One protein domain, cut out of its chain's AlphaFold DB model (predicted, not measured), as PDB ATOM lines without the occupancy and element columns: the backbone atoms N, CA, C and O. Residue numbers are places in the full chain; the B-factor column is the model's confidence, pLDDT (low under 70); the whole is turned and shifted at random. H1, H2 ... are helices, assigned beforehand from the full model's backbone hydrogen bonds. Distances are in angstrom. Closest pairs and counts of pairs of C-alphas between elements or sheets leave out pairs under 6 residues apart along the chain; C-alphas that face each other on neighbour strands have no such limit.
ATOM      1  N   ALA A  23     262.243 257.403 283.539       88.50
ATOM      2  CA  ALA A  23     261.276 256.564 282.836       88.50
ATOM      3  C   ALA A  23     260.963 257.075 281.415       88.50
ATOM      4  O   ALA A  23     260.917 256.288 280.467       88.50
ATOM      5  N   ALA A  24     260.823 258.392 281.236       90.50
ATOM      6  CA  ALA A  24     260.566 258.988 279.926       90.50
ATOM      7  C   ALA A  24     261.758 258.807 278.969       90.50
ATOM      8  O   ALA A  24     261.567 258.576 277.772       90.50
ATOM      9  N   SER A  25     262.988 258.855 279.492       92.75
ATOM     10  CA  SER A  25     264.196 258.599 278.701       92.75
ATOM     11  C   SER A  25     264.218 257.172 278.175       92.75
ATOM     12  O   SER A  25     264.407 256.955 276.979       92.75
ATOM     13  N   ARG A  26     263.923 256.195 279.038       89.81
ATOM     14  CA  ARG A  26     263.896 254.773 278.667       89.81
ATOM     15  C   ARG A  26     262.861 254.474 277.585       89.81
ATOM     16  O   ARG A  26     263.209 253.892 276.561       89.81
ATOM     17  N   VAL A  27     261.621 254.936 277.768       91.00
ATOM     18  CA  VAL A  27     260.521 254.703 276.809       91.00
ATOM     19  C   VAL A  27     260.795 255.366 275.458       91.00
ATOM     20  O   VAL A  27     260.402 254.847 274.416       91.00
ATOM     21  N   THR A  28     261.502 256.497 275.449       94.00
ATOM     22  CA  THR A  28     261.835 257.218 274.213       94.00
ATOM     23  C   THR A  28     263.203 256.863 273.636       94.00
ATOM     24  O   THR A  28     263.671 257.568 272.741       94.00
ATOM     25  N   GLN A  29     263.845 255.795 274.127       94.19
ATOM     26  CA  GLN A  29     265.175 255.358 273.687       94.19
ATOM     27  C   GLN A  29     266.210 256.499 273.742       94.19
ATOM     28  O   GLN A  29     266.972 256.730 272.807       94.19
ATOM     29  N   ASN A  30     266.210 257.246 274.849       91.62
ATOM     30  CA  ASN A  30     267.065 258.406 275.125       91.62
ATOM     31  C   ASN A  30     266.894 259.601 274.173       91.62
ATOM     32  O   ASN A  30     267.728 260.512 274.169       91.62
ATOM     33  N   ARG A  31     265.808 259.648 273.390       94.62
ATOM     34  CA  ARG A  31     265.466 260.828 272.584       94.62
ATOM     35  C   ARG A  31     265.093 262.020 273.463       94.62
ATOM     36  O   ARG A  31     265.419 263.154 273.117       94.62
ATOM     37  N   LEU A  32     264.423 261.771 274.586       91.81
ATOM     38  CA  LEU A  32     264.140 262.778 275.602       91.81
ATOM     39  C   LEU A  32     264.985 262.499 276.841       91.81
ATOM     40  O   LEU A  32     264.950 261.395 277.365       91.81
ATOM     41  N   LYS A  33     265.741 263.492 277.315       89.94
ATOM     42  CA  LYS A  33     266.610 263.321 278.484       89.94
ATOM     43  C   LYS A  33     265.900 263.723 279.778       89.94
ATOM     44  O   LYS A  33     265.096 264.657 279.747       89.94
ATOM     45  N   PRO A  34     266.234 263.090 280.913       90.12
ATOM     46  CA  PRO A  34     265.739 263.521 282.211       90.12
ATOM     47  C   PRO A  34     266.253 264.921 282.558       90.12
ATOM     48  O   PRO A  34     267.395 265.272 282.249       90.12
ATOM     49  N   GLY A  35     265.414 265.721 283.213       86.50
ATOM     50  CA  GLY A  35     265.773 267.068 283.652       86.50
ATOM     51  C   GLY A  35     266.469 267.061 285.015       86.50
ATOM     52  O   GLY A  35     265.840 266.746 286.026       86.50
ATOM     53  N   ILE A  36     267.741 267.465 285.066       86.00
ATOM     54  CA  ILE A  36     268.453 267.700 286.332       86.00
ATOM     55  C   ILE A  36     268.106 269.098 286.845       86.00
ATOM     56  O   ILE A  36     268.209 270.082 286.116       86.00
ATOM     57  N   HIS A  37     267.720 269.196 288.114       87.75
ATOM     58  CA  HIS A  37     267.206 270.425 288.703       87.75
ATOM     59  C   HIS A  37     267.637 270.577 290.163       87.75
ATOM     60  O   HIS A  37     267.949 269.604 290.845       87.75
ATOM     61  N   ARG A  38     267.638 271.818 290.654       84.81
ATOM     62  CA  ARG A  38     267.941 272.146 292.052       84.81
ATOM     63  C   ARG A  38     267.223 273.418 292.478       84.81
ATOM     64  O   ARG A  38     266.958 274.289 291.652       84.81
ATOM     65  N   VAL A  39     266.981 273.555 293.776       83.81
ATOM     66  CA  VAL A  39     266.493 274.801 294.380       83.81
ATOM     67  C   VAL A  39     267.664 275.498 295.062       83.81
ATOM     68  O   VAL A  39     268.338 274.906 295.901       83.81
ATOM     69  N   ILE A  40     267.913 276.758 294.699       82.31
ATOM     70  CA  ILE A  40     268.901 277.612 295.367       82.31
ATOM     71  C   ILE A  40     268.156 278.515 296.350       82.31
ATOM     72  O   ILE A  40     267.247 279.252 295.959       82.31
ATOM     73  N   TYR A  41     268.541 278.461 297.623       77.44
ATOM     74  CA  TYR A  41     267.972 279.320 298.657       77.44
ATOM     75  C   TYR A  41     268.620 280.712 298.602       77.44
ATOM     76  O   TYR A  41     269.839 280.818 298.744       77.44
ATOM     77  N   PRO A  42     267.846 281.791 298.382       74.50
ATOM     78  CA  PRO A  42     268.398 283.140 298.384       74.50
ATOM     79  C   PRO A  42     268.799 283.563 299.804       74.50
ATOM     80  O   PRO A  42     268.142 283.192 300.773       74.50
ATOM     81  N   GLN A  43     269.827 284.413 299.922       70.19
ATOM     82  CA  GLN A  43     270.295 284.946 301.214       70.19
ATOM     83  C   GLN A  43     269.205 285.700 301.999       70.19
ATOM     84  O   GLN A  43     269.248 285.751 303.223       70.19
ATOM     85  N   LYS A  44     268.219 286.279 301.301       70.00
ATOM     86  CA  LYS A  44     267.010 286.854 301.904       70.00
ATOM     87  C   LYS A  44     265.825 285.960 301.563       70.00
ATOM     88  O   LYS A  44     265.409 285.907 300.404       70.00
ATOM     89  N   SER A  45     265.294 285.258 302.560       63.53
ATOM     90  CA  SER A  45     264.129 284.399 302.373       63.53
ATOM     91  C   SER A  45     262.868 285.244 302.163       63.53
ATOM     92  O   SER A  45     262.625 286.241 302.839       63.53
ATOM     93  N   LYS A  46     262.058 284.844 301.183       67.12
ATOM     94  CA  LYS A  46     260.656 285.254 301.058       67.12
ATOM     95  C   LYS A  46     259.808 284.003 301.239       67.12
ATOM     96  O   LYS A  46     260.241 282.925 300.829       67.12
ATOM     97  N   CYS A  47     258.621 284.149 301.828       76.38
ATOM     98  CA  CYS A  47     257.659 283.053 301.892       76.38
ATOM     99  C   CYS A  47     257.374 282.551 300.469       76.38
ATOM    100  O   CYS A  47     257.114 283.351 299.567       76.38
ATOM    101  N   ARG A  48     257.493 281.240 300.261       73.81
ATOM    102  CA  ARG A  48     257.282 280.579 298.975       73.81
ATOM    103  C   ARG A  48     256.552 279.275 299.227       73.81
ATOM    104  O   ARG A  48     257.017 278.463 300.021       73.81
ATOM    105  N   LEU A  49     255.446 279.084 298.521       79.38
ATOM    106  CA  LEU A  49     254.747 277.811 298.440       79.38
ATOM    107  C   LEU A  49     255.033 277.201 297.067       79.38
ATOM    108  O   LEU A  49     254.939 277.893 296.055       79.38
ATOM    109  N   THR A  50     255.373 275.918 297.048       79.44
ATOM    110  CA  THR A  50     255.573 275.142 295.823       79.44
ATOM    111  C   THR A  50     254.719 273.888 295.917       79.44
ATOM    112  O   THR A  50     254.724 273.229 296.954       79.44
ATOM    113  N   ILE A  51     254.026 273.543 294.834       80.44
ATOM    114  CA  ILE A  51     253.341 272.257 294.687       80.44
ATOM    115  C   ILE A  51     254.149 271.425 293.697       80.44
ATOM    116  O   ILE A  51     254.498 271.903 292.618       80.44
ATOM    117  N   TRP A  52     254.469 270.192 294.080       82.69
ATOM    118  CA  TRP A  52     255.153 269.223 293.233       82.69
ATOM    119  C   TRP A  52     254.234 268.034 293.011       82.69
ATOM    120  O   TRP A  52     253.852 267.383 293.980       82.69
ATOM    121  N   TYR A  53     253.967 267.705 291.751       82.94
ATOM    122  CA  TYR A  53     253.268 266.482 291.378       82.94
ATOM    123  C   TYR A  53     254.174 265.611 290.508       82.94
ATOM    124  O   TYR A  53     254.827 266.107 289.590       82.94
ATOM    125  N   GLU A  54     254.244 264.321 290.826       84.38
ATOM    126  CA  GLU A  54     255.064 263.345 290.116       84.38
ATOM    127  C   GLU A  54     254.155 262.294 289.489       84.38
ATOM    128  O   GLU A  54     253.352 261.685 290.183       84.38
ATOM    129  N   VAL A  55     254.289 262.080 288.181       84.38
ATOM    130  CA  VAL A  55     253.580 261.004 287.483       84.38
ATOM    131  C   VAL A  55     254.501 259.791 287.432       84.38
ATOM    132  O   VAL A  55     255.400 259.722 286.590       84.38
ATOM    133  N   CYS A  56     254.292 258.853 288.349       81.62
ATOM    134  CA  CYS A  56     255.065 257.617 288.426       81.62
ATOM    135  C   CYS A  56     254.599 256.593 287.378       81.62
ATOM    136  O   CYS A  56     253.413 256.507 287.051       81.62
ATOM    137  N   THR A  57     255.516 255.761 286.875       81.94
ATOM    138  CA  THR A  57     255.106 254.544 286.160       81.94
ATOM    139  C   THR A  57     254.498 253.540 287.134       81.94
ATOM    140  O   THR A  57     254.781 253.565 288.331       81.94
ATOM    141  N   VAL A  58     253.707 252.597 286.612       77.56
ATOM    142  CA  VAL A  58     253.182 251.491 287.425       77.56
ATOM    143  C   VAL A  58     254.323 250.764 288.133       77.56
ATOM    144  O   VAL A  58     254.238 250.571 289.332       77.56
ATOM    145  N   GLU A  59     255.413 250.444 287.433       75.81
ATOM    146  CA  GLU A  59     256.596 249.775 287.996       75.81
ATOM    147  C   GLU A  59     257.292 250.580 289.111       75.81
ATOM    148  O   GLU A  59     257.801 250.011 290.070       75.81
ATOM    149  N   GLN A  60     257.297 251.913 289.037       70.19
ATOM    150  CA  GLN A  60     257.811 252.731 290.138       70.19
ATOM    151  C   GLN A  60     256.895 252.666 291.363       70.19
ATOM    152  O   GLN A  60     257.399 252.584 292.478       70.19
ATOM    153  N   LEU A  61     255.573 252.661 291.162       69.44
ATOM    154  CA  LEU A  61     254.610 252.455 292.249       69.44
ATOM    155  C   LEU A  61     254.758 251.064 292.868       69.44
ATOM    156  O   LEU A  61     254.696 250.934 294.088       69.44
ATOM    157  N   LYS A  62     255.021 250.059 292.025       65.44
ATOM    158  CA  LYS A  62     255.308 248.684 292.433       65.44
ATOM    159  C   LYS A  62     256.463 248.627 293.427       65.44
ATOM    160  O   LYS A  62     256.276 248.272 294.578       65.44
ATOM    161  N   ASN A  63     257.612 249.178 293.038       65.81
ATOM    162  CA  ASN A  63     258.820 249.201 293.871       65.81
ATOM    163  C   ASN A  63     258.695 250.002 295.188       65.81
ATOM    164  O   ASN A  63     259.562 249.884 296.051       65.81
ATOM    165  N   ILE A  64     257.681 250.865 295.331       62.28
ATOM    166  CA  ILE A  64     257.406 251.605 296.579       62.28
ATOM    167  C   ILE A  64     256.579 250.749 297.545       62.28
ATOM    168  O   ILE A  64     256.714 250.869 298.766       62.28
ATOM    169  N   SER A  65     255.725 249.884 297.010       56.62
ATOM    170  CA  SER A  65     255.080 248.840 297.784       56.62
ATOM    171  C   SER A  65     256.114 247.756 298.090       56.62
ATOM    172  O   SER A  65     256.907 247.370 297.245       56.62
ATOM    173  N   THR A  66     256.120 247.231 299.314       58.31
ATOM    174  CA  THR A  66     256.795 245.950 299.588       58.31
ATOM    175  C   THR A  66     256.254 244.870 298.633       58.31
ATOM    176  O   THR A  66     255.176 245.078 298.072       58.31
ATOM    177  N   ASP A  67     256.945 243.727 298.492       57.94
ATOM    178  CA  ASP A  67     256.654 242.582 297.584       57.94
ATOM    179  C   ASP A  67     255.237 241.938 297.703       57.94
ATOM    180  O   ASP A  67     254.994 240.819 297.261       57.94
ATOM    181  N   GLN A  68     254.289 242.628 298.330       65.62
ATOM    182  CA  GLN A  68     252.917 242.268 298.652       65.62
ATOM    183  C   GLN A  68     251.915 243.266 298.027       65.62
ATOM    184  O   GLN A  68     250.963 243.701 298.667       65.62
ATOM    185  N   GLU A  69     252.141 243.707 296.790       63.16
ATOM    186  CA  GLU A  69     251.250 244.665 296.101       63.16
ATOM    187  C   GLU A  69     249.833 244.144 295.883       63.16
ATOM    188  O   GLU A  69     248.870 244.903 296.009       63.16
ATOM    189  N   ASP A  70     249.741 242.857 295.552       72.19
ATOM    190  CA  ASP A  70     248.490 242.139 295.319       72.19
ATOM    191  C   ASP A  70     247.901 241.595 296.633       72.19
ATOM    192  O   ASP A  70     246.888 240.895 296.627       72.19
ATOM    193  N   GLU A  71     248.531 241.893 297.778       79.19
ATOM    194  CA  GLU A  71     247.960 241.569 299.077       79.19
ATOM    195  C   GLU A  71     246.713 242.425 299.292       79.19
ATOM    196  O   GLU A  71     246.741 243.661 299.229       79.19
ATOM    197  N   ILE A  72     245.605 241.730 299.526       83.06
ATOM    198  CA  ILE A  72     244.344 242.343 299.915       83.06
ATOM    199  C   ILE A  72     244.569 243.043 301.248       83.06
ATOM    200  O   ILE A  72     244.992 242.421 302.226       83.06
ATOM    201  N   MET A  73     244.293 244.342 301.285       83.12
ATOM    202  CA  MET A  73     244.372 245.090 302.525       83.12
ATOM    203  C   MET A  73     243.267 244.626 303.471       83.12
ATOM    204  O   MET A  73     242.115 244.458 303.071       83.12
ATOM    205  N   ALA A  74     243.620 244.416 304.738       81.00
ATOM    206  CA  ALA A  74     242.628 244.153 305.767       81.00
ATOM    207  C   ALA A  74     241.685 245.357 305.912       81.00
ATOM    208  O   ALA A  74     242.117 246.510 305.803       81.00
ATOM    209  N   ASP A  75     240.408 245.079 306.182       82.81
ATOM    210  CA  ASP A  75     239.424 246.119 306.469       82.81
ATOM    211  C   ASP A  75     239.910 246.980 307.646       82.81
ATOM    212  O   ASP A  75     240.320 246.470 308.694       82.81
ATOM    213  N   GLY A  76     239.875 248.301 307.473       85.88
ATOM    214  CA  GLY A  76     240.385 249.230 308.473       85.88
ATOM    215  C   GLY A  76     240.670 250.616 307.912       85.88
ATOM    216  O   GLY A  76     240.150 251.014 306.865       85.88
ATOM    217  N   THR A  77     241.510 251.363 308.628       86.31
ATOM    218  CA  THR A  77     241.942 252.702 308.224       86.31
ATOM    219  C   THR A  77     243.461 252.813 308.210       86.31
ATOM    220  O   THR A  77     244.161 252.184 309.002       86.31
ATOM    221  N   VAL A  78     243.985 253.619 307.290       79.94
ATOM    222  CA  VAL A  78     245.417 253.896 307.157       79.94
ATOM    223  C   VAL A  78     245.669 255.358 307.495       79.94
ATOM    224  O   VAL A  78     244.954 256.254 307.035       79.94
ATOM    225  N   LYS A  79     246.711 255.606 308.289       79.69
ATOM    226  CA  LYS A  79     247.159 256.945 308.666       79.69
ATOM    227  C   LYS A  79     248.586 257.169 308.179       79.69
ATOM    228  O   LYS A  79     249.439 256.303 308.327       79.69
ATOM    229  N   PHE A  80     248.842 258.356 307.642       71.81
ATOM    230  CA  PHE A  80     250.168 258.768 307.189       71.81
ATOM    231  C   PHE A  80     250.738 259.808 308.152       71.81
ATOM    232  O   PHE A  80     250.143 260.867 308.341       71.81
ATOM    233  N   GLU A  81     251.893 259.528 308.758       61.47
ATOM    234  CA  GLU A  81     252.529 260.444 309.722       61.47
ATOM    235  C   GLU A  81     252.902 261.795 309.114       61.47
ATOM    236  O   GLU A  81     252.813 262.831 309.769       61.47
ATOM    237  N   SER A  82     253.291 261.785 307.844       59.72
ATOM    238  CA  SER A  82     253.691 262.975 307.095       59.72
ATOM    239  C   SER A  82     252.504 263.832 306.634       59.72
ATOM    240  O   SER A  82     252.713 264.950 306.163       59.72
ATOM    241  N   LEU A  83     251.263 263.365 306.821       64.50
ATOM    242  CA  LEU A  83     250.033 264.099 306.505       64.50
ATOM    243  C   LEU A  83     249.320 264.546 307.781       64.50
ATOM    244  O   LEU A  83     248.228 264.087 308.123       64.50
ATOM    245  N   LEU A  84     249.960 265.471 308.494       62.09
ATOM    246  CA  LEU A  84     249.414 266.056 309.716       62.09
ATOM    247  C   LEU A  84     248.042 266.698 309.447       62.09
ATOM    248  O   LEU A  84     247.917 267.601 308.624       62.09
ATOM    249  N   GLY A  85     247.016 266.239 310.167       69.62
ATOM    250  CA  GLY A  85     245.649 266.768 310.086       69.62
ATOM    251  C   GLY A  85     244.733 266.071 309.078       69.62
ATOM    252  O   GLY A  85     243.543 266.382 309.049       69.62
ATOM    253  N   LEU A  86     245.235 265.112 308.292       72.25
ATOM    254  CA  LEU A  86     244.370 264.265 307.475       72.25
ATOM    255  C   LEU A  86     243.643 263.251 308.372       72.25
ATOM    256  O   LEU A  86     244.259 262.608 309.228       72.25
ATOM    257  N   ALA A  87     242.333 263.099 308.174       81.00
ATOM    258  CA  ALA A  87     241.586 262.009 308.790       81.00
ATOM    259  C   ALA A  87     242.125 260.649 308.290       81.00
ATOM    260  O   ALA A  87     242.608 260.578 307.155       81.00
ATOM    261  N   PRO A  88     242.049 259.577 309.101       84.75
ATOM    262  CA  PRO A  88     242.373 258.230 308.643       84.75
ATOM    263  C   PRO A  88     241.598 257.874 307.369       84.75
ATOM    264  O   PRO A  88     240.418 258.201 307.236       84.75
ATOM    265  N   ILE A  89     242.268 257.219 306.422       85.69
ATOM    266  CA  ILE A  89     241.681 256.860 305.128       85.69
ATOM    267  C   ILE A  89     241.199 255.416 305.206       85.69
ATOM    268  O   ILE A  89     241.993 254.515 305.465       85.69
ATOM    269  N   ASN A  90     239.907 255.199 304.959       89.06
ATOM    270  CA  ASN A  90     239.324 253.859 304.921       89.06
ATOM    271  C   ASN A  90     239.896 253.035 303.757       89.06
ATOM    272  O   ASN A  90     240.025 253.537 302.631       89.06
ATOM    273  N   VAL A  91     240.183 251.767 304.036       88.44
ATOM    274  CA  VAL A  91     240.423 250.724 303.034       88.44
ATOM    275  C   VAL A  91     239.072 250.288 302.465       88.44
ATOM    276  O   VAL A  91     238.110 250.113 303.214       88.44
ATOM    277  N   VAL A  92     238.969 250.161 301.141       90.06
ATOM    278  CA  VAL A  92     237.749 249.658 300.492       90.06
ATOM    279  C   VAL A  92     237.746 248.121 300.545       90.06
ATOM    280  O   VAL A  92     238.799 247.520 300.345       90.06
ATOM    281  N   PRO A  93     236.598 247.451 300.776       89.69
ATOM    282  CA  PRO A  93     236.559 245.991 300.825       89.69
ATOM    283  C   PRO A  93     237.120 245.343 299.554       89.69
ATOM    284  O   PRO A  93     236.679 245.655 298.446       89.69
ATOM    285  N   GLY A  94     238.075 244.425 299.724       86.12
ATOM    286  CA  GLY A  94     238.733 243.710 298.623       86.12
ATOM    287  C   GLY A  94     239.782 244.523 297.858       86.12
ATOM    288  O   GLY A  94     240.293 244.038 296.854       86.12
ATOM    289  N   GLU A  95     240.105 245.732 298.314       86.19
ATOM    290  CA  GLU A  95     241.131 246.581 297.712       86.19
ATOM    291  C   GLU A  95     242.530 246.013 297.977       86.19
ATOM    292  O   GLU A  95     242.906 245.703 299.112       86.19
ATOM    293  N   THR A  96     243.325 245.885 296.919       85.31
ATOM    294  CA  THR A  96     244.748 245.550 297.038       85.31
ATOM    295  C   THR A  96     245.542 246.751 297.543       85.31
ATOM    296  O   THR A  96     245.158 247.912 297.365       85.31
ATOM    297  N   LYS A  97     246.714 246.496 298.125       78.56
ATOM    298  CA  LYS A  97     247.617 247.559 298.582       78.56
ATOM    299  C   LYS A  97     247.950 248.564 297.475       78.56
ATOM    300  O   LYS A  97     247.963 249.771 297.723       78.56
ATOM    301  N   LEU A  98     248.174 248.101 296.245       75.62
ATOM    302  CA  LEU A  98     248.452 248.986 295.111       75.62
ATOM    303  C   LEU A  98     247.240 249.847 294.713       75.62
ATOM    304  O   LEU A  98     247.408 251.019 294.371       75.62
ATOM    305  N   GLU A  99     246.028 249.289 294.740       81.69
ATOM    306  CA  GLU A  99     244.792 250.028 294.447       81.69
ATOM    307  C   GLU A  99     244.525 251.109 295.494       81.69
ATOM    308  O   GLU A  99     244.274 252.263 295.127       81.69
ATOM    309  N   PHE A 100     244.709 250.771 296.772       83.56
ATOM    310  CA  PHE A 100     244.629 251.717 297.879       83.56
ATOM    311  C   PHE A 100     245.596 252.890 297.680       83.56
ATOM    312  O   PHE A 100     245.187 254.055 297.708       83.56
ATOM    313  N   LEU A 101     246.874 252.603 297.407       76.44
ATOM    314  CA  LEU A 101     247.899 253.632 297.206       76.44
ATOM    315  C   LEU A 101     247.580 254.544 296.013       76.44
ATOM    316  O   LEU A 101     247.653 255.767 296.145       76.44
ATOM    317  N   LYS A 102     247.154 253.975 294.877       74.56
ATOM    318  CA  LYS A 102     246.737 254.750 293.695       74.56
ATOM    319  C   LYS A 102     245.557 255.665 294.003       74.56
ATOM    320  O   LYS A 102     245.558 256.825 293.595       74.56
ATOM    321  N   ARG A 103     244.552 255.167 294.727       83.81
ATOM    322  CA  ARG A 103     243.368 255.952 295.095       83.81
ATOM    323  C   ARG A 103     243.731 257.117 296.008       83.81
ATOM    324  O   ARG A 103     243.254 258.229 295.784       83.81
ATOM    325  N   VAL A 104     244.578 256.882 297.008       77.31
ATOM    326  CA  VAL A 104     245.062 257.933 297.914       77.31
ATOM    327  C   VAL A 104     245.861 258.987 297.147       77.31
ATOM    328  O   VAL A 104     245.612 260.180 297.314       77.31
ATOM    329  N   GLU A 105     246.762 258.569 296.258       71.00
ATOM    330  CA  GLU A 105     247.539 259.483 295.417       71.00
ATOM    331  C   GLU A 105     246.638 260.326 294.499       71.00
ATOM    332  O   GLU A 105     246.812 261.542 294.419       71.00
ATOM    333  N   MET A 106     245.625 259.721 293.871       68.19
ATOM    334  CA  MET A 106     244.654 260.438 293.034       68.19
ATOM    335  C   MET A 106     243.783 261.417 293.830       68.19
ATOM    336  O   MET A 106     243.488 262.506 293.340       68.19
ATOM    337  N   ALA A 107     243.360 261.045 295.041       70.69
ATOM    338  CA  ALA A 107     242.467 261.862 295.862       70.69
ATOM    339  C   ALA A 107     243.189 263.022 296.566       70.69
ATOM    340  O   ALA A 107     242.586 264.071 296.794       70.69
ATOM    341  N   HIS A 108     244.467 262.844 296.911       67.44
ATOM    342  CA  HIS A 108     245.214 263.795 297.738       67.44
ATOM    343  C   HIS A 108     246.421 264.432 297.034       67.44
ATOM    344  O   HIS A 108     247.005 265.370 297.572       67.44
ATOM    345  N   GLY A 109     246.784 263.978 295.829       57.75
ATOM    346  CA  GLY A 109     247.868 264.553 295.023       57.75
ATOM    347  C   GLY A 109     249.270 264.298 295.582       57.75
ATOM    348  O   GLY A 109     250.178 265.098 295.354       57.75
ATOM    349  N   LEU A 110     249.451 263.221 296.348       58.28
ATOM    350  CA  LEU A 110     250.681 262.932 297.086       58.28
ATOM    351  C   LEU A 110     251.442 261.772 296.445       58.28
ATOM    352  O   LEU A 110     250.972 260.639 296.468       58.28
ATOM    353  N   SER A 111     252.646 262.047 295.934       50.22
ATOM    354  CA  SER A 111     253.558 260.993 295.474       50.22
ATOM    355  C   SER A 111     254.049 260.187 296.680       50.22
ATOM    356  O   SER A 111     254.786 260.699 297.532       50.22
ATOM    357  N   MET A 112     253.626 258.922 296.750       54.00
ATOM    358  CA  MET A 112     253.886 258.000 297.864       54.00
ATOM    359  C   MET A 112     255.382 257.753 298.132       54.00
ATOM    360  O   MET A 112     255.754 257.394 299.248       54.00
ATOM    361  N   SER A 113     256.257 258.051 297.164       45.59
ATOM    362  CA  SER A 113     257.720 257.995 297.314       45.59
ATOM    363  C   SER A 113     258.271 258.952 298.385       45.59
ATOM    364  O   SER A 113     259.415 258.804 298.817       45.59
ATOM    365  N   LYS A 114     257.469 259.930 298.832       41.34
ATOM    366  CA  LYS A 114     257.874 260.984 299.779       41.34
ATOM    367  C   LYS A 114     257.236 260.861 301.167       41.34
ATOM    368  O   LYS A 114     257.494 261.706 302.019       41.34
ATOM    369  N   VAL A 115     256.402 259.844 301.389       48.78
ATOM    370  CA  VAL A 115     255.498 259.764 302.554       48.78
ATOM    371  C   VAL A 115     256.064 258.869 303.673       48.78
ATOM    372  O   VAL A 115     255.596 258.954 304.806       48.78
TER     373      VAL A 115
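This is residues 23 to 115 of the 137 residues of the protein "Hypothetical protein" of Rotaria sordida (UniProt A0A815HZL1). What is the shape? With little regular structure, H3, nearby H2 and the looped stretch 65 to 96 form a loose lobe, from which an open loop, residues 28 to 57, runs out and folds back between H2 and small H1, residues 36 to 50 sticking out. What is it made of? The 93 printed residues hold H1, H2 and H3 in that order and no named strand; the class is all helix, with only 24 residues in helices. The whole is loose and flat, radius of gyration of the C-alphas 17.1 A, spans 49 by 40 by 19 A.

Where is H3? Residues 97 to 108 span 16.4 A, ending at C-alpha 108 (245.214, 263.795, 297.738). Where are the others? H2 is residues 58 to 64, 10.1 A; H1 is residues 23 to 27, 6.4 A, from C-alpha 23 (261.276, 256.564, 282.836).

What is near H3? H2 is close but not clearly touching, about perpendicular at 80 degrees; their closest C-alphas, Lys 62 and Leu 98, are 7.4 A apart. H1 is apart from both. Are the helix backbones complete? In H1, H2 and H3 every O i to N i+4 pair is within hydrogen-bond range.

How large is it? The farthest C-alphas, Gln 43 and Gly 94, are 52.0 A apart; both links are long, and the printed part has no cut. Where is confidence low? pLDDT is under 70 in 25 residues, among them 61 to 69 and 108 to 115.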